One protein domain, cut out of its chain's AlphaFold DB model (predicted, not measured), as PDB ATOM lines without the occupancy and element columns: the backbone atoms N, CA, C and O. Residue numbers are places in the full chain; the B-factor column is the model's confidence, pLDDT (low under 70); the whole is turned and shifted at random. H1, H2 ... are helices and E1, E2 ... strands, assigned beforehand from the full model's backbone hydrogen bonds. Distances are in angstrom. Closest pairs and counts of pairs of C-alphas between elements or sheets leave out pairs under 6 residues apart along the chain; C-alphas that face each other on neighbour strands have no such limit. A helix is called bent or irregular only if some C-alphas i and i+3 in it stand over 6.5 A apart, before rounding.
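AT A GLANCE: This is residues 5 to 124 of the 125 residues of an uncharacterized protein of Variovorax sp. EL159 (UniProt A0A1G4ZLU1). Two antiparallel sheets lie partly face to face as a loose sandwich: the strongly twisted five-strand sheet E4 E5 E3 E2 E6, and the smaller sheet E1 E8 E7, whose long strand E8 crosses over E3. The short H1 sits at one side of the sandwich and grazes both sheets, H2 packs on the larger sheet over E5, and the long link of residues 10 to 28 runs round the smaller sheet, pairing briefly with its edge strand E7. The printed part has 120 residues, with the named elements E1 E2 E3 H1 E4 E5 H2 E6 E7 E8 in chain order, mostly strand. It is compact and rounded, with a radius of gyration of the C-alphas of 13.5 A and spans of 36 by 31 by 27 A.

HOW THE PARTS SIT: In the larger sheet, E3, residues 42 to 49, and E2, residues 29 to 36, form an antiparallel hairpin, with N 46 and O 33 at 2.9 A. On the other side of E3 is E5, residues 78 to 82, with N 47 and O 79 at 2.8 A. E5 forms a hairpin with the edge strand E4, residues 70 to 73, with N 71 and O 80 at 2.7 A. The other edge strand, E6, residues 97 to 103, pairs with E2, with N 36 and O 97 at 2.8 A. E3, H1, residues 61 to 64, and E4 form a split strand-helix-strand unit, two strands running the same way with E5 between them, and its crossover is right-handed. H2, residues 85 to 92, lies over E5 at a height over the sheet of 7.7 A, slantwise to the strands; their closest C-alphas are those of Val 82 and Ser 88, 6.4 A apart. H2 is irregular, C-alphas 86 and 89 being 7.1 A apart; 2 of its 4 O i to N i+4 pairs and 4 of its 5 O i to N i+3 pairs are within hydrogen-bond range, and H1 is too short for an O i to N i+4 pair. E8, residues 115 to 123, is near E3. E8 pairs with E1, residues 5 to 9, with N 7 and O 120 at 2.9 A, and forms a hairpin with E7, residues 108 to 112, with N 117 and O 110 at 2.8 A. The closest C-alphas of H1 and E8 are those of Gln 63 and Leu 116, 7.4 A apart.

IN THESE COORDINATES: E1 begins at C-alpha 5 (-8.327, -18.136, -5.965) and E8 ends at C-alpha 123 (-5.690, -17.913, -12.140). From first to last C-alpha, E8 measures 26.2 A, E2 20.6 A, E3 20.3 A, E6 16.1 A and H2 11.6 A.

THE WHOLE: The C-alphas of Ser 24 and Asp 39, the two farthest apart, are 37.7 A apart. The printed part has no cut; the links E1 to E2 and E3 to H1 are long. Mean pLDDT of the printed part is 91.5, with residues 51, 105 and 124 under 70.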
ATOM      1  N   ARG A   5      -8.267 -18.786  -7.280       83.44
ATOM      2  CA  ARG A   5      -8.327 -18.136  -5.965       83.44
ATOM      3  C   ARG A   5      -9.144 -16.863  -6.074       83.44
ATOM      4  O   ARG A   5      -8.850 -16.025  -6.918       83.44
ATOM      5  N   TYR A   6     -10.145 -16.721  -5.214       87.25
ATOM      6  CA  TYR A   6     -10.961 -15.515  -5.157       87.25
ATOM      7  C   TYR A   6     -10.389 -14.525  -4.150       87.25
ATOM      8  O   TYR A   6     -10.142 -14.882  -2.997       87.25
ATOM      9  N   PHE A   7     -10.228 -13.280  -4.583       90.75
ATOM     10  CA  PHE A   7      -9.924 -12.145  -3.721       90.75
ATOM     11  C   PHE A   7     -11.183 -11.310  -3.572       90.75
ATOM     12  O   PHE A   7     -11.775 -10.911  -4.573       90.75
ATOM     13  N   VAL A   8     -11.605 -11.083  -2.329       93.25
ATOM     14  CA  VAL A   8     -12.826 -10.338  -2.013       93.25
ATOM     15  C   VAL A   8     -12.456  -9.000  -1.395       93.25
ATOM     16  O   VAL A   8     -11.745  -8.942  -0.394       93.25
ATOM     17  N   VAL A   9     -12.980  -7.932  -1.983       93.94
ATOM     18  CA  VAL A   9     -12.807  -6.555  -1.541       93.94
ATOM     19  C   VAL A   9     -14.173  -6.015  -1.129       93.94
ATOM     20  O   VAL A   9     -15.091  -5.927  -1.943       93.94
ATOM     21  N   LEU A  10     -14.311  -5.666   0.148       94.06
ATOM     22  CA  LEU A  10     -15.506  -5.033   0.709       94.06
ATOM     23  C   LEU A  10     -15.207  -3.581   1.097       94.06
ATOM     24  O   LEU A  10     -14.046  -3.280   1.400       94.06
ATOM     25  N   PRO A  11     -16.219  -2.695   1.138       91.81
ATOM     26  CA  PRO A  11     -16.058  -1.329   1.615       91.81
ATOM     27  C   PRO A  11     -15.509  -1.279   3.045       91.81
ATOM     28  O   PRO A  11     -15.739  -2.176   3.863       91.81
ATOM     29  N   LYS A  12     -14.787  -0.204   3.369       86.19
ATOM     30  CA  LYS A  12     -14.234   0.007   4.711       86.19
ATOM     31  C   LYS A  12     -15.339  -0.013   5.772       86.19
ATOM     32  O   LYS A  12     -16.366   0.641   5.627       86.19
ATOM     33  N   GLY A  13     -15.102  -0.747   6.859       82.81
ATOM     34  CA  GLY A  13     -16.073  -0.904   7.947       82.81
ATOM     35  C   GLY A  13     -17.120  -1.997   7.716       82.81
ATOM     36  O   GLY A  13     -17.976  -2.182   8.579       82.81
ATOM     37  N   ALA A  14     -17.048  -2.742   6.608       86.56
ATOM     38  CA  ALA A  14     -17.873  -3.927   6.423       86.56
ATOM     39  C   ALA A  14     -17.583  -4.975   7.507       86.56
ATOM     40  O   ALA A  14     -16.435  -5.376   7.719       86.56
ATOM     41  N   VAL A  15     -18.638  -5.441   8.171       85.19
ATOM     42  CA  VAL A  15     -18.585  -6.605   9.054       85.19
ATOM     43  C   VAL A  15     -18.969  -7.822   8.222       85.19
ATOM     44  O   VAL A  15     -20.036  -7.861   7.610       85.19
ATOM     45  N   VAL A  16     -18.071  -8.803   8.154       85.00
ATOM     46  CA  VAL A  16     -18.300 -10.015   7.364       85.00
ATOM     47  C   VAL A  16     -19.069 -11.019   8.209       85.00
ATOM     48  O   VAL A  16     -18.531 -11.550   9.180       85.00
ATOM     49  N   SER A  17     -20.314 -11.285   7.829       83.19
ATOM     50  CA  SER A  17     -21.131 -12.359   8.402       83.19
ATOM     51  C   SER A  17     -21.261 -13.510   7.405       83.19
ATOM     52  O   SER A  17     -20.696 -14.583   7.620       83.19
ATOM     53  N   THR A  18     -21.911 -13.250   6.272       90.56
ATOM     54  CA  THR A  18     -22.069 -14.184   5.150       90.56
ATOM     55  C   THR A  18     -21.818 -13.448   3.840       90.56
ATOM     56  O   THR A  18     -22.222 -12.298   3.691       90.56
ATOM     57  N   LEU A  19     -21.168 -14.119   2.886       93.25
ATOM     58  CA  LEU A  19     -20.985 -13.611   1.531       93.25
ATOM     59  C   LEU A  19     -21.927 -14.323   0.569       93.25
ATOM     60  O   LEU A  19     -21.875 -15.544   0.427       93.25
ATOM     61  N   GLU A  20     -22.745 -13.540  -0.120       94.94
ATOM     62  CA  GLU A  20     -23.654 -14.013  -1.159       94.94
ATOM     63  C   GLU A  20     -23.267 -13.401  -2.504       94.94
ATOM     64  O   GLU A  20     -22.788 -12.270  -2.566       94.94
ATOM     65  N   ILE A  21     -23.452 -14.143  -3.596       95.06
ATOM     66  CA  ILE A  21     -23.246 -13.600  -4.943       95.06
ATOM     67  C   ILE A  21     -24.477 -12.770  -5.311       95.06
ATOM     68  O   ILE A  21     -25.588 -13.296  -5.332       95.06
ATOM     69  N   GLU A  22     -24.273 -11.501  -5.655       95.88
ATOM     70  CA  GLU A  22     -25.332 -10.616  -6.139       95.88
ATOM     71  C   GLU A  22     -25.389 -10.664  -7.668       95.88
ATOM     72  O   GLU A  22     -24.817  -9.829  -8.362       95.88
ATOM     73  N   SER A  23     -26.062 -11.679  -8.208       93.25
ATOM     74  CA  SER A  23     -26.089 -11.940  -9.652       93.25
ATOM     75  C   SER A  23     -26.905 -10.933 -10.470       93.25
ATOM     76  O   SER A  23     -26.878 -11.005 -11.695       93.25
ATOM     77  N   SER A  24     -27.681 -10.051  -9.828       94.06
ATOM     78  CA  SER A  24     -28.451  -9.017 -10.535       94.06
ATOM     79  C   SER A  24     -27.634  -7.765 -10.864       94.06
ATOM     80  O   SER A  24     -28.105  -6.917 -11.622       94.06
ATOM     81  N   LEU A  25     -26.425  -7.650 -10.307       93.44
ATOM     82  CA  LEU A  25     -25.515  -6.534 -10.526       93.44
ATOM     83  C   LEU A  25     -24.261  -6.998 -11.260       93.44
ATOM     84  O   LEU A  25     -23.755  -8.097 -11.041       93.44
ATOM     85  N   ASP A  26     -23.749  -6.110 -12.097       90.38
ATOM     86  CA  ASP A  26     -22.518  -6.279 -12.857       90.38
ATOM     87  C   ASP A  26     -21.571  -5.113 -12.547       90.38
ATOM     88  O   ASP A  26     -22.007  -4.075 -12.052       90.38
ATOM     89  N   LEU A  27     -20.275  -5.288 -12.798       91.50
ATOM     90  CA  LEU A  27     -19.260  -4.249 -12.592       91.50
ATOM     91  C   LEU A  27     -19.078  -3.330 -13.807       91.50
ATOM     92  O   LEU A  27     -18.300  -2.378 -13.752       91.50
ATOM     93  N   GLY A  28     -19.795  -3.598 -14.895       89.06
ATOM     94  CA  GLY A  28     -19.778  -2.834 -16.132       89.06
ATOM     95  C   GLY A  28     -18.511  -3.036 -16.954       89.06
ATOM     96  O   GLY A  28     -18.224  -2.198 -17.806       89.06
ATOM     97  N   GLY A  29     -17.728  -4.084 -16.688       86.81
ATOM     98  CA  GLY A  29     -16.455  -4.328 -17.359       86.81
ATOM     99  C   GLY A  29     -16.392  -5.622 -18.141       86.81
ATOM    100  O   GLY A  29     -17.398  -6.271 -18.414       86.81
ATOM    101  N   VAL A  30     -15.181  -5.928 -18.601       85.75
ATOM    102  CA  VAL A  30     -14.950  -7.007 -19.568       85.75
ATOM    103  C   VAL A  30     -13.796  -7.928 -19.182       85.75
ATOM    104  O   VAL A  30     -13.909  -9.143 -19.342       85.75
ATOM    105  N   PHE A  31     -12.694  -7.375 -18.681       90.50
ATOM    106  CA  PHE A  31     -11.514  -8.124 -18.258       90.50
ATOM    107  C   PHE A  31     -10.684  -7.299 -17.284       90.50
ATOM    108  O   PHE A  31     -10.909  -6.095 -17.108       90.50
ATOM    109  N   TYR A  32      -9.682  -7.941 -16.694       92.38
ATOM    110  CA  TYR A  32      -8.705  -7.258 -15.867       92.38
ATOM    111  C   TYR A  32      -7.259  -7.655 -16.153       92.38
ATOM    112  O   TYR A  32      -6.956  -8.796 -16.494       92.38
ATOM    113  N   ASP A  33      -6.369  -6.680 -15.986       94.62
ATOM    114  CA  ASP A  33      -4.918  -6.863 -15.944       94.62
ATOM    115  C   ASP A  33      -4.434  -6.888 -14.491       94.62
ATOM    116  O   ASP A  33      -5.141  -6.431 -13.590       94.62
ATOM    117  N   TYR A  34      -3.231  -7.398 -14.234       95.00
ATOM    118  CA  TYR A  34      -2.728  -7.555 -12.869       95.00
ATOM    119  C   TYR A  34      -1.754  -6.445 -12.483       95.00
ATOM    120  O   TYR A  34      -0.790  -6.168 -13.194       95.00
ATOM    121  N   TRP A  35      -1.950  -5.868 -11.300       96.94
ATOM    122  CA  TRP A  35      -0.935  -5.040 -10.657       96.94
ATOM    123  C   TRP A  35       0.029  -5.918  -9.871       96.94
ATOM    124  O   TRP A  35      -0.394  -6.711  -9.024       96.94
ATOM    125  N   ARG A  36       1.329  -5.755 -10.126       96.75
ATOM    126  CA  ARG A  36       2.397  -6.473  -9.432       96.75
ATOM    127  C   ARG A  36       3.280  -5.542  -8.619       96.75
ATOM    128  O   ARG A  36       3.672  -4.474  -9.089       96.75
ATOM    129  N   SER A  37       3.625  -5.976  -7.414       96.12
ATOM    130  CA  SER A  37       4.692  -5.362  -6.625       96.12
ATOM    131  C   SER A  37       6.068  -5.664  -7.224       96.12
ATOM    132  O   SER A  37       6.223  -6.515  -8.102       96.12
ATOM    133  N   THR A  38       7.092  -4.968  -6.735       93.38
ATOM    134  CA  THR A  38       8.481  -5.087  -7.214       93.38
ATOM    135  C   THR A  38       9.098  -6.470  -6.992       93.38
ATOM    136  O   THR A  38      10.034  -6.843  -7.693       93.38
ATOM    137  N   ASP A  39       8.565  -7.248  -6.049       93.81
ATOM    138  CA  ASP A  39       8.920  -8.650  -5.800       93.81
ATOM    139  C   ASP A  39       8.133  -9.650  -6.678       93.81
ATOM    140  O   ASP A  39       8.331 -10.859  -6.571       93.81
ATOM    141  N   GLY A  40       7.251  -9.162  -7.556       92.62
ATOM    142  CA  GLY A  40       6.500  -9.950  -8.534       92.62
ATOM    143  C   GLY A  40       5.145 -10.489  -8.059       92.62
ATOM    144  O   GLY A  40       4.431 -11.107  -8.859       92.62
ATOM    145  N   ARG A  41       4.747 -10.255  -6.801       93.69
ATOM    146  CA  ARG A  41       3.437 -10.678  -6.273       93.69
ATOM    147  C   ARG A  41       2.302  -9.887  -6.929       93.69
ATOM    148  O   ARG A  41       2.410  -8.680  -7.104       93.69
ATOM    149  N   VAL A  42       1.192 -10.557  -7.258       93.88
ATOM    150  CA  VAL A  42      -0.044  -9.869  -7.668       93.88
ATOM    151  C   VAL A  42      -0.685  -9.235  -6.436       93.88
ATOM    152  O   VAL A  42      -0.994  -9.931  -5.467       93.88
ATOM    153  N   VAL A  43      -0.862  -7.918  -6.473       95.94
ATOM    154  CA  VAL A  43      -1.361  -7.105  -5.351       95.94
ATOM    155  C   VAL A  43      -2.675  -6.400  -5.658       95.94
ATOM    156  O   VAL A  43      -3.298  -5.836  -4.764       95.94
ATOM    157  N   GLY A  44      -3.115  -6.433  -6.910       95.81
ATOM    158  CA  GLY A  44      -4.313  -5.750  -7.358       95.81
ATOM    159  C   GLY A  44      -4.606  -6.022  -8.818       95.81
ATOM    160  O   GLY A  44      -3.930  -6.834  -9.455       95.81
ATOM    161  N   ILE A  45      -5.585  -5.303  -9.352       96.31
ATOM    162  CA  ILE A  45      -5.954  -5.369 -10.760       96.31
ATOM    163  C   ILE A  45      -6.265  -3.997 -11.352       96.31
ATOM    164  O   ILE A  45      -6.666  -3.070 -10.645       96.31
ATOM    165  N   ARG A  46      -6.129  -3.904 -12.672       96.69
ATOM    166  CA  ARG A  46      -6.795  -2.897 -13.493       96.69
ATOM    167  C   ARG A  46      -8.021  -3.535 -14.114       96.69
ATOM    168  O   ARG A  46      -7.879  -4.414 -14.956       96.69
ATOM    169  N   TYR A  47      -9.202  -3.094 -13.715       95.31
ATOM    170  CA  TYR A  47     -10.465  -3.569 -14.260       95.31
ATOM    171  C   TYR A  47     -10.923  -2.655 -15.397       95.31
ATOM    172  O   TYR A  47     -11.146  -1.463 -15.181       95.31
ATOM    173  N   HIS A  48     -11.030  -3.196 -16.611       93.94
ATOM    174  CA  HIS A  48     -11.397  -2.435 -17.806       93.94
ATOM    175  C   HIS A  48     -12.908  -2.408 -17.989       93.94
ATOM    176  O   HIS A  48     -13.566  -3.451 -17.989       93.94
ATOM    177  N   LEU A  49     -13.444  -1.204 -18.169       91.62
ATOM    178  CA  LEU A  49     -14.872  -0.934 -18.232       91.62
ATOM    179  C   LEU A  49     -15.361  -0.779 -19.667       91.62
ATOM    180  O   LEU A  49     -14.656  -0.300 -20.556       91.62
ATOM    181  N   LEU A  50     -16.618  -1.147 -19.880       86.38
ATOM    182  CA  LEU A  50     -17.365  -0.769 -21.068       86.38
ATOM    183  C   LEU A  50     -17.763   0.711 -20.939       86.38
ATOM    184  O   LEU A  50     -18.029   1.192 -19.840       86.38
ATOM    185  N   SER A  51     -17.780   1.426 -22.067       67.88
ATOM    186  CA  SER A  51     -17.645   2.891 -22.214       67.88
ATOM    187  C   SER A  51     -18.750   3.794 -21.621       67.88
ATOM    188  O   SER A  51     -18.970   4.907 -22.106       67.88
ATOM    189  N   THR A  52     -19.472   3.350 -20.594       71.38
ATOM    190  CA  THR A  52     -20.646   4.030 -20.025       71.38
ATOM    191  C   THR A  52     -20.765   3.933 -18.499       71.38
ATOM    192  O   THR A  52     -21.793   4.340 -17.954       71.38
ATOM    193  N   CYS A  53     -19.757   3.427 -17.782       80.12
ATOM    194  CA  CYS A  53     -19.846   3.326 -16.324       80.12
ATOM    195  C   CYS A  53     -19.563   4.678 -15.644       80.12
ATOM    196  O   CYS A  53     -18.444   5.189 -15.675       80.12
ATOM    197  N   GLU A  54     -20.572   5.258 -14.993       87.50
ATOM    198  CA  GLU A  54     -20.391   6.398 -14.094       87.50
ATOM    199  C   GLU A  54     -20.218   5.885 -12.654       87.50
ATOM    200  O   GLU A  54     -21.176   5.504 -11.984       87.50
ATOM    201  N   HIS A  55     -18.980   5.875 -12.153       90.12
ATOM    202  CA  HIS A  55     -18.654   5.240 -10.867       90.12
ATOM    203  C   HIS A  55     -19.447   5.790  -9.674       90.12
ATOM    204  O   HIS A  55     -19.830   5.031  -8.785       90.12
ATOM    205  N   ALA A  56     -19.718   7.098  -9.659       89.44
ATOM    206  CA  ALA A  56     -20.416   7.758  -8.558       89.44
ATOM    207  C   ALA A  56     -21.897   7.352  -8.450       89.44
ATOM    208  O   ALA A  56     -22.455   7.388  -7.355       89.44
ATOM    209  N   SER A  57     -22.526   6.960  -9.563       90.50
ATOM    210  CA  SER A  57     -23.916   6.492  -9.607       90.50
ATOM    211  C   SER A  57     -24.022   4.962  -9.675       90.50
ATOM    212  O   SER A  57     -25.095   4.407  -9.432       90.50
ATOM    213  N   HIS A  58     -22.913   4.258  -9.932       93.12
ATOM    214  CA  HIS A  58     -22.873   2.800  -9.949       93.12
ATOM    215  C   HIS A  58     -23.127   2.212  -8.543       93.12
ATOM    216  O   HIS A  58     -22.449   2.603  -7.586       93.12
ATOM    217  N   PRO A  59     -24.037   1.229  -8.378       93.75
ATOM    218  CA  PRO A  59     -24.431   0.709  -7.061       93.75
ATOM    219  C   PRO A  59     -23.277   0.069  -6.277       93.75
ATOM    220  O   PRO A  59     -23.309   0.047  -5.046       93.75
ATOM    221  N   VAL A  60     -22.258  -0.434  -6.982       95.12
ATOM    222  CA  VAL A  60     -21.063  -1.025  -6.366       95.12
ATOM    223  C   VAL A  60     -19.968   0.023  -6.162       95.12
ATOM    224  O   VAL A  60     -19.539   0.238  -5.034       95.12
ATOM    225  N   TYR A  61     -19.534   0.721  -7.219       95.06
ATOM    226  CA  TYR A  61     -18.369   1.615  -7.148       95.06
ATOM    227  C   TYR A  61     -18.600   2.833  -6.259       95.06
ATOM    228  O   TYR A  61     -17.666   3.284  -5.600       95.06
ATOM    229  N   SER A  62     -19.843   3.312  -6.156       94.69
ATOM    230  CA  SER A  62     -20.205   4.409  -5.252       94.69
ATOM    231  C   SER A  62     -19.833   4.121  -3.790       94.69
ATOM    232  O   SER A  62     -19.459   5.045  -3.068       94.69
ATOM    233  N   GLN A  63     -19.830   2.851  -3.365       95.69
ATOM    234  CA  GLN A  63     -19.431   2.447  -2.009       95.69
ATOM    235  C   GLN A  63     -17.913   2.515  -1.777       95.69
ATOM    236  O   GLN A  63     -17.464   2.494  -0.632       95.69
ATOM    237  N   PHE A  64     -17.124   2.638  -2.847       95.88
ATOM    238  CA  PHE A  64     -15.663   2.695  -2.817       95.88
ATOM    239  C   PHE A  64     -15.102   4.091  -3.135       95.88
ATOM    240  O   PHE A  64     -13.889   4.270  -3.138       95.88
ATOM    241  N   MET A  65     -15.948   5.110  -3.343       91.75
ATOM    242  CA  MET A  65     -15.542   6.465  -3.775       91.75
ATOM    243  C   MET A  65     -14.638   7.250  -2.799       91.75
ATOM    244  O   MET A  65     -14.185   8.342  -3.127       91.75
ATOM    245  N   GLY A  66     -14.344   6.713  -1.617       90.62
ATOM    246  CA  GLY A  66     -13.347   7.253  -0.683       90.62
ATOM    247  C   GLY A  66     -12.346   6.206  -0.198       90.62
ATOM    248  O   GLY A  66     -11.611   6.457   0.756       90.62
ATOM    249  N   ASP A  67     -12.348   5.021  -0.802       94.81
ATOM    250  CA  ASP A  67     -11.465   3.928  -0.424       94.81
ATOM    251  C   ASP A  67     -10.082   4.136  -1.050       94.81
ATOM    252  O   ASP A  67      -9.938   4.221  -2.271       94.81
ATOM    253  N   GLY A  68      -9.050   4.210  -0.205       94.06
ATOM    254  CA  GLY A  68      -7.673   4.450  -0.638       94.06
ATOM    255  C   GLY A  68      -7.144   3.399  -1.614       94.06
ATOM    256  O   GLY A  68      -6.262   3.713  -2.414       94.06
ATOM    257  N   ARG A  69      -7.728   2.194  -1.617       96.69
ATOM    258  CA  ARG A  69      -7.340   1.107  -2.518       96.69
ATOM    259  C   ARG A  69      -7.730   1.362  -3.969       96.69
ATOM    260  O   ARG A  69      -7.089   0.795  -4.844       96.69
ATOM    261  N   PHE A  70      -8.734   2.200  -4.238       97.12
ATOM    262  CA  PHE A  70      -9.348   2.356  -5.562       97.12
ATOM    263  C   PHE A  70      -8.943   3.663  -6.242       97.12
ATOM    264  O   PHE A  70      -9.080   4.736  -5.664       97.12
ATOM    265  N   ALA A  71      -8.444   3.594  -7.473       96.12
ATOM    266  CA  ALA A  71      -8.268   4.722  -8.382       96.12
ATOM    267  C   ALA A  71      -9.224   4.576  -9.567       96.12
ATOM    268  O   ALA A  71      -9.147   3.623 -10.340       96.12
ATOM    269  N   PHE A  72     -10.111   5.550  -9.711       94.50
ATOM    270  CA  PHE A  72     -11.128   5.585 -10.751       94.50
ATOM    271  C   PHE A  72     -10.671   6.487 -11.899       94.50
ATOM    272  O   PHE A  72     -10.467   7.683 -11.681       94.50
ATOM    273  N   ASP A  73     -10.553   5.947 -13.114       92.44
ATOM    274  CA  ASP A  73     -10.240   6.726 -14.315       92.44
ATOM    275  C   ASP A  73     -11.399   6.663 -15.317       92.44
ATOM    276  O   ASP A  73     -11.537   5.739 -16.121       92.44
ATOM    277  N   ASN A  74     -12.253   7.689 -15.272       87.62
ATOM    278  CA  ASN A  74     -13.377   7.831 -16.200       87.62
ATOM    279  C   ASN A  74     -12.920   8.131 -17.634       87.62
ATOM    280  O   ASN A  74     -13.657   7.855 -18.575       87.62
ATOM    281  N   ALA A  75     -11.753   8.748 -17.834       88.81
ATOM    282  CA  ALA A  75     -11.298   9.110 -19.172       88.81
ATOM    283  C   ALA A  75     -10.761   7.879 -19.908       88.81
ATOM    284  O   ALA A  75     -11.066   7.677 -21.082       88.81
ATOM    285  N   ALA A  76     -10.008   7.040 -19.196       90.00
ATOM    286  CA  ALA A  76      -9.447   5.800 -19.713       90.00
ATOM    287  C   ALA A  76     -10.385   4.586 -19.576       90.00
ATOM    288  O   ALA A  76     -10.066   3.526 -20.112       90.00
ATOM    289  N   GLN A  77     -11.539   4.742 -18.911       91.00
ATOM    290  CA  GLN A  77     -12.551   3.694 -18.705       91.00
ATOM    291  C   GLN A  77     -11.986   2.464 -17.983       91.00
ATOM    292  O   GLN A  77     -12.162   1.325 -18.412       91.00
ATOM    293  N   HIS A  78     -11.304   2.687 -16.861       94.00
ATOM    294  CA  HIS A  78     -10.862   1.597 -15.997       94.00
ATOM    295  C   HIS A  78     -10.874   1.984 -14.518       94.00
ATOM    296  O   HIS A  78     -10.840   3.160 -14.143       94.00
ATOM    297  N   VAL A  79     -10.872   0.961 -13.665       95.62
ATOM    298  CA  VAL A  79     -10.697   1.091 -12.218       95.62
ATOM    299  C   VAL A  79      -9.467   0.304 -11.810       95.62
ATOM    300  O   VAL A  79      -9.415  -0.914 -11.962       95.62
ATOM    301  N   ASP A  80      -8.477   1.004 -11.278       97.12
ATOM    302  CA  ASP A  80      -7.314   0.380 -10.664       97.12
ATOM    303  C   ASP A  80      -7.599   0.150  -9.185       97.12
ATOM    304  O   ASP A  80      -7.976   1.087  -8.481       97.12
ATOM    305  N   PHE A  81      -7.398  -1.063  -8.679       96.94
ATOM    306  CA  PHE A  81      -7.449  -1.282  -7.238       96.94
ATOM    307  C   PHE A  81      -6.485  -2.348  -6.744       96.94
ATOM    308  O   PHE A  81      -6.171  -3.307  -7.445       96.94
ATOM    309  N   VAL A  82      -6.032  -2.173  -5.505       97.12
ATOM    310  CA  VAL A  82      -5.231  -3.153  -4.760       97.12
ATOM    311  C   VAL A  82      -6.091  -3.914  -3.754       97.12
ATOM    312  O   VAL A  82      -7.109  -3.415  -3.275       97.12
ATOM    313  N   PHE A  83      -5.698  -5.144  -3.434       94.62
ATOM    314  CA  PHE A  83      -6.438  -5.994  -2.500       94.62
ATOM    315  C   PHE A  83      -6.238  -5.559  -1.041       94.62
ATOM    316  O   PHE A  83      -7.180  -5.629  -0.248       94.62
ATOM    317  N   ASP A  84      -5.039  -5.073  -0.708       93.50
ATOM    318  CA  ASP A  84      -4.662  -4.589   0.623       93.50
ATOM    319  C   ASP A  84      -4.430  -3.067   0.607       93.50
ATOM    320  O   ASP A  84      -3.811  -2.528  -0.310       93.50
ATOM    321  N   GLU A  85      -4.911  -2.362   1.636       93.44
ATOM    322  CA  GLU A  85      -4.729  -0.910   1.786       93.44
ATOM    323  C   GLU A  85      -3.239  -0.536   1.890       93.44
ATOM    324  O   GLU A  85      -2.858   0.544   1.434       93.44
ATOM    325  N   ALA A  86      -2.388  -1.443   2.385       95.25
ATOM    326  CA  ALA A  86      -0.941  -1.246   2.478       95.25
ATOM    327  C   ALA A  86      -0.251  -1.036   1.116       95.25
ATOM    328  O   ALA A  86       0.764  -0.342   1.060       95.25
ATOM    329  N   ASP A  87      -0.805  -1.577   0.026       96.62
ATOM    330  CA  ASP A  87      -0.246  -1.447  -1.328       96.62
ATOM    331  C   ASP A  87      -0.723  -0.150  -2.039       96.62
ATOM    332  O   ASP A  87      -0.225   0.210  -3.110       96.62
ATOM    333  N   SER A  88      -1.662   0.600  -1.441       96.56
ATOM    334  CA  SER A  88      -2.251   1.810  -2.046       96.56
ATOM    335  C   SER A  88      -1.230   2.918  -2.349       96.56
ATOM    336  O   SER A  88      -1.314   3.499  -3.434       96.56
ATOM    337  N   PRO A  89      -0.256   3.236  -1.464       97.06
ATOM    338  CA  PRO A  89       0.764   4.241  -1.768       97.06
ATOM    339  C   PRO A  89       1.565   3.882  -3.021       97.06
ATOM    340  O   PRO A  89       1.723   4.716  -3.908       97.06
ATOM    341  N   SER A  90       1.972   2.617  -3.161       97.06
ATOM    342  CA  SER A  90       2.715   2.144  -4.332       97.06
ATOM    343  C   SER A  90       1.908   2.250  -5.626       97.06
ATOM    344  O   SER A  90       2.477   2.599  -6.660       97.06
ATOM    345  N   LEU A  91       0.592   2.007  -5.581       96.25
ATOM    346  CA  LEU A  91      -0.290   2.238  -6.729       96.25
ATOM    347  C   LEU A  91      -0.315   3.726  -7.122       96.25
ATOM    348  O   LEU A  91      -0.224   4.055  -8.301       96.25
ATOM    349  N   ARG A  92      -0.422   4.638  -6.146       95.56
ATOM    350  CA  ARG A  92      -0.501   6.093  -6.388       95.56
ATOM    351  C   ARG A  92       0.807   6.703  -6.869       95.56
ATOM    352  O   ARG A  92       0.789   7.628  -7.674       95.56
ATOM    353  N   GLU A  93       1.924   6.182  -6.385       95.69
ATOM    354  CA  GLU A  93       3.266   6.628  -6.753       95.69
ATOM    355  C   GLU A  93       3.769   5.976  -8.054       95.69
ATOM    356  O   GLU A  93       4.872   6.279  -8.504       95.69
ATOM    357  N   GLY A  94       2.973   5.095  -8.677       94.44
ATOM    358  CA  GLY A  94       3.340   4.418  -9.924       94.44
ATOM    359  C   GLY A  94       4.492   3.422  -9.761       94.44
ATOM    360  O   GLY A  94       5.244   3.188 -10.703       94.44
ATOM    361  N   LEU A  95       4.653   2.858  -8.562       96.56
ATOM    362  CA  LEU A  95       5.710   1.892  -8.238       96.56
ATOM    363  C   LEU A  95       5.328   0.447  -8.587       96.56
ATOM    364  O   LEU A  95       6.185  -0.437  -8.567       96.56
ATOM    365  N   LEU A  96       4.048   0.198  -8.874       97.62
ATOM    366  CA  LEU A  96       3.554  -1.105  -9.307       97.62
ATOM    367  C   LEU A  96       3.745  -1.288 -10.814       97.62
ATOM    368  O   LEU A  96       3.613  -0.347 -11.596       97.62
ATOM    369  N   GLN A  97       4.006  -2.525 -11.222       97.44
ATOM    370  CA  GLN A  97       4.075  -2.903 -12.627       97.44
ATOM    371  C   GLN A  97       2.726  -3.458 -13.088       97.44
ATOM    372  O   GLN A  97       2.161  -4.331 -12.429       97.44
ATOM    373  N   LEU A  98       2.232  -2.984 -14.234       96.69
ATOM    374  CA  LEU A  98       1.066  -3.572 -14.890       96.69
ATOM    375  C   LEU A  98       1.498  -4.774 -15.733       96.69
ATOM    376  O   LEU A  98       2.325  -4.637 -16.636       96.69
ATOM    377  N   ASP A  99       0.923  -5.933 -15.445       94.81
ATOM    378  CA  ASP A  99       1.054  -7.152 -16.232       94.81
ATOM    379  C   ASP A  99      -0.215  -7.332 -17.077       94.81
ATOM    380  O   ASP A  99      -1.294  -7.605 -16.542       94.81
ATOM    381  N   VAL A 100      -0.090  -7.099 -18.388       92.88
ATOM    382  CA  VAL A 100      -1.216  -7.109 -19.332       92.88
ATOM    383  C   VAL A 100      -1.545  -8.549 -19.699       92.88
ATOM    384  O   VAL A 100      -0.906  -9.147 -20.566       92.88
ATOM    385  N   VAL A 101      -2.542  -9.097 -19.014       89.44
ATOM    386  CA  VAL A 101      -2.962 -10.498 -19.136       89.44
ATOM    387  C   VAL A 101      -4.330 -10.635 -19.785       89.44
ATOM    388  O   VAL A 101      -4.597 -11.680 -20.374       89.44
ATOM    389  N   GLN A 102      -5.169  -9.592 -19.705       89.19
ATOM    390  CA  GLN A 102      -6.561  -9.614 -20.150       89.19
ATOM    391  C   GLN A 102      -7.299 -10.852 -19.623       89.19
ATOM    392  O   GLN A 102      -7.761 -11.690 -20.391       89.19
ATOM    393  N   ASP A 103      -7.357 -11.009 -18.303       86.44
ATOM    394  CA  ASP A 103      -8.040 -12.143 -17.686       86.44
ATOM    395  C   ASP A 103      -9.561 -11.922 -17.718       86.44
ATOM    396  O   ASP A 103     -10.060 -10.880 -17.283       86.44
ATOM    397  N   PHE A 104     -10.294 -12.890 -18.275       82.75
ATOM    398  CA  PHE A 104     -11.729 -12.793 -18.548       82.75
ATOM    399  C   PHE A 104     -12.529 -13.727 -17.627       82.75
ATOM    400  O   PHE A 104     -12.270 -14.930 -17.567       82.75
ATOM    401  N   GLY A 105     -13.604 -13.212 -17.020       65.88
ATOM    402  CA  GLY A 105     -14.717 -14.052 -16.549       65.88
ATOM    403  C   GLY A 105     -14.577 -14.662 -15.151       65.88
ATOM    404  O   GLY A 105     -15.123 -15.738 -14.890       65.88
ATOM    405  N   GLY A 106     -13.874 -13.985 -14.244       81.62
ATOM    406  CA  GLY A 106     -13.731 -14.401 -12.848       81.62
ATOM    407  C   GLY A 106     -14.407 -13.492 -11.825       81.62
ATOM    408  O   GLY A 106     -14.558 -13.891 -10.667       81.62
ATOM    409  N   ASP A 107     -14.783 -12.281 -12.219       91.00
ATOM    410  CA  ASP A 107     -15.305 -11.262 -11.325       91.00
ATOM    411  C   ASP A 107     -16.791 -11.453 -11.006       91.00
ATOM    412  O   ASP A 107     -17.575 -11.985 -11.793       91.00
ATOM    413  N   ARG A 108     -17.171 -11.072  -9.788       93.31
ATOM    414  CA  ARG A 108     -18.545 -11.116  -9.292       93.31
ATOM    415  C   ARG A 108     -18.783  -9.969  -8.328       93.31
ATOM    416  O   ARG A 108     -17.917  -9.643  -7.513       93.31
ATOM    417  N   VAL A 109     -20.003  -9.444  -8.335       95.44
ATOM    418  CA  VAL A 109     -20.500  -8.642  -7.218       95.44
ATOM    419  C   VAL A 109     -20.887  -9.586  -6.086       95.44
ATOM    420  O   VAL A 109     -21.588 -10.581  -6.290       95.44
ATOM    421  N   VAL A 110     -20.414  -9.284  -4.882       96.00
ATOM    422  CA  VAL A 110     -20.799 -10.000  -3.663       96.00
ATOM    423  C   VAL A 110     -21.518  -9.065  -2.709       96.00
ATOM    424  O   VAL A 110     -21.328  -7.854  -2.750       96.00
ATOM    425  N   ARG A 111     -22.341  -9.622  -1.832       95.50
ATOM    426  CA  ARG A 111     -23.067  -8.890  -0.802       95.50
ATOM    427  C   ARG A 111     -22.702  -9.443   0.569       95.50
ATOM    428  O   ARG A 111     -22.689 -10.657   0.757       95.50
ATOM    429  N   SER A 112     -22.432  -8.540   1.506       93.38
ATOM    430  CA  SER A 112     -22.361  -8.823   2.940       93.38
ATOM    431  C   SER A 112     -23.315  -7.862   3.634       93.38
ATOM    432  O   SER A 112     -23.072  -6.655   3.657       93.38
ATOM    433  N   GLU A 113     -24.418  -8.387   4.166       89.69
ATOM    434  CA  GLU A 113     -25.500  -7.581   4.742       89.69
ATOM    435  C   GLU A 113     -26.054  -6.552   3.734       89.69
ATOM    436  O   GLU A 113     -26.606  -6.927   2.698       89.69
ATOM    437  N   ALA A 114     -25.920  -5.257   4.026       89.81
ATOM    438  CA  ALA A 114     -26.354  -4.167   3.155       89.81
ATOM    439  C   ALA A 114     -25.249  -3.655   2.210       89.81
ATOM    440  O   ALA A 114     -25.526  -2.805   1.364       89.81
ATOM    441  N   LEU A 115     -24.010  -4.137   2.350       94.19
ATOM    442  CA  LEU A 115     -22.857  -3.647   1.595       94.19
ATOM    443  C   LEU A 115     -22.549  -4.547   0.401       94.19
ATOM    444  O   LEU A 115     -22.677  -5.772   0.471       94.19
ATOM    445  N   LEU A 116     -22.110  -3.918  -0.688       96.56
ATOM    446  CA  LEU A 116     -21.699  -4.602  -1.911       96.56
ATOM    447  C   LEU A 116     -20.178  -4.590  -2.023       96.56
ATOM    448  O   LEU A 116     -19.529  -3.584  -1.748       96.56
ATOM    449  N   GLY A 117     -19.620  -5.716  -2.440       95.88
ATOM    450  CA  GLY A 117     -18.202  -5.922  -2.666       95.88
ATOM    451  C   GLY A 117     -17.904  -6.491  -4.039       95.88
ATOM    452  O   GLY A 117     -18.797  -6.808  -4.825       95.88
ATOM    453  N   ILE A 118     -16.613  -6.651  -4.285       95.69
ATOM    454  CA  ILE A 118     -16.056  -7.161  -5.531       95.69
ATOM    455  C   ILE A 118     -15.267  -8.421  -5.204       95.69
ATOM    456  O   ILE A 118     -14.353  -8.385  -4.382       95.69
ATOM    457  N   ALA A 119     -15.616  -9.537  -5.832       94.56
ATOM    458  CA  ALA A 119     -14.818 -10.753  -5.809       94.56
ATOM    459  C   ALA A 119     -14.179 -10.948  -7.181       94.56
ATOM    460  O   ALA A 119     -14.897 -10.938  -8.170       94.56
ATOM    461  N   VAL A 120     -12.866 -11.162  -7.251       92.44
ATOM    462  CA  VAL A 120     -12.160 -11.452  -8.510       92.44
ATOM    463  C   VAL A 120     -11.438 -12.784  -8.429       92.44
ATOM    464  O   VAL A 120     -10.794 -13.083  -7.422       92.44
ATOM    465  N   ALA A 121     -11.570 -13.604  -9.470       90.00
ATOM    466  CA  ALA A 121     -10.866 -14.875  -9.561       90.00
ATOM    467  C   ALA A 121      -9.504 -14.659 -10.212       90.00
ATOM    468  O   ALA A 121      -9.421 -14.219 -11.351       90.00
ATOM    469  N   LEU A 122      -8.430 -15.012  -9.524       85.56
ATOM    470  CA  LEU A 122      -7.110 -15.048 -10.136       85.56
ATOM    471  C   LEU A 122      -6.779 -16.486 -10.509       85.56
ATOM    472  O   LEU A 122      -6.894 -17.403  -9.679       85.56
ATOM    473  N   ALA A 123      -6.357 -16.684 -11.757       72.56
ATOM    474  CA  ALA A 123      -5.690 -17.913 -12.140       72.56
ATOM    475  C   ALA A 123      -4.432 -18.068 -11.276       72.56
ATOM    476  O   ALA A 123      -3.657 -17.126 -11.113       72.56
ATOM    477  N   SER A 124      -4.238 -19.246 -10.677       60.75
ATOM    478  CA  SER A 124      -2.964 -19.549 -10.021       60.75
ATOM    479  C   SER A 124      -1.875 -19.549 -11.097       60.75
ATOM    480  O   SER A 124      -1.873 -20.441 -11.945       60.75
TER     481      SER A 124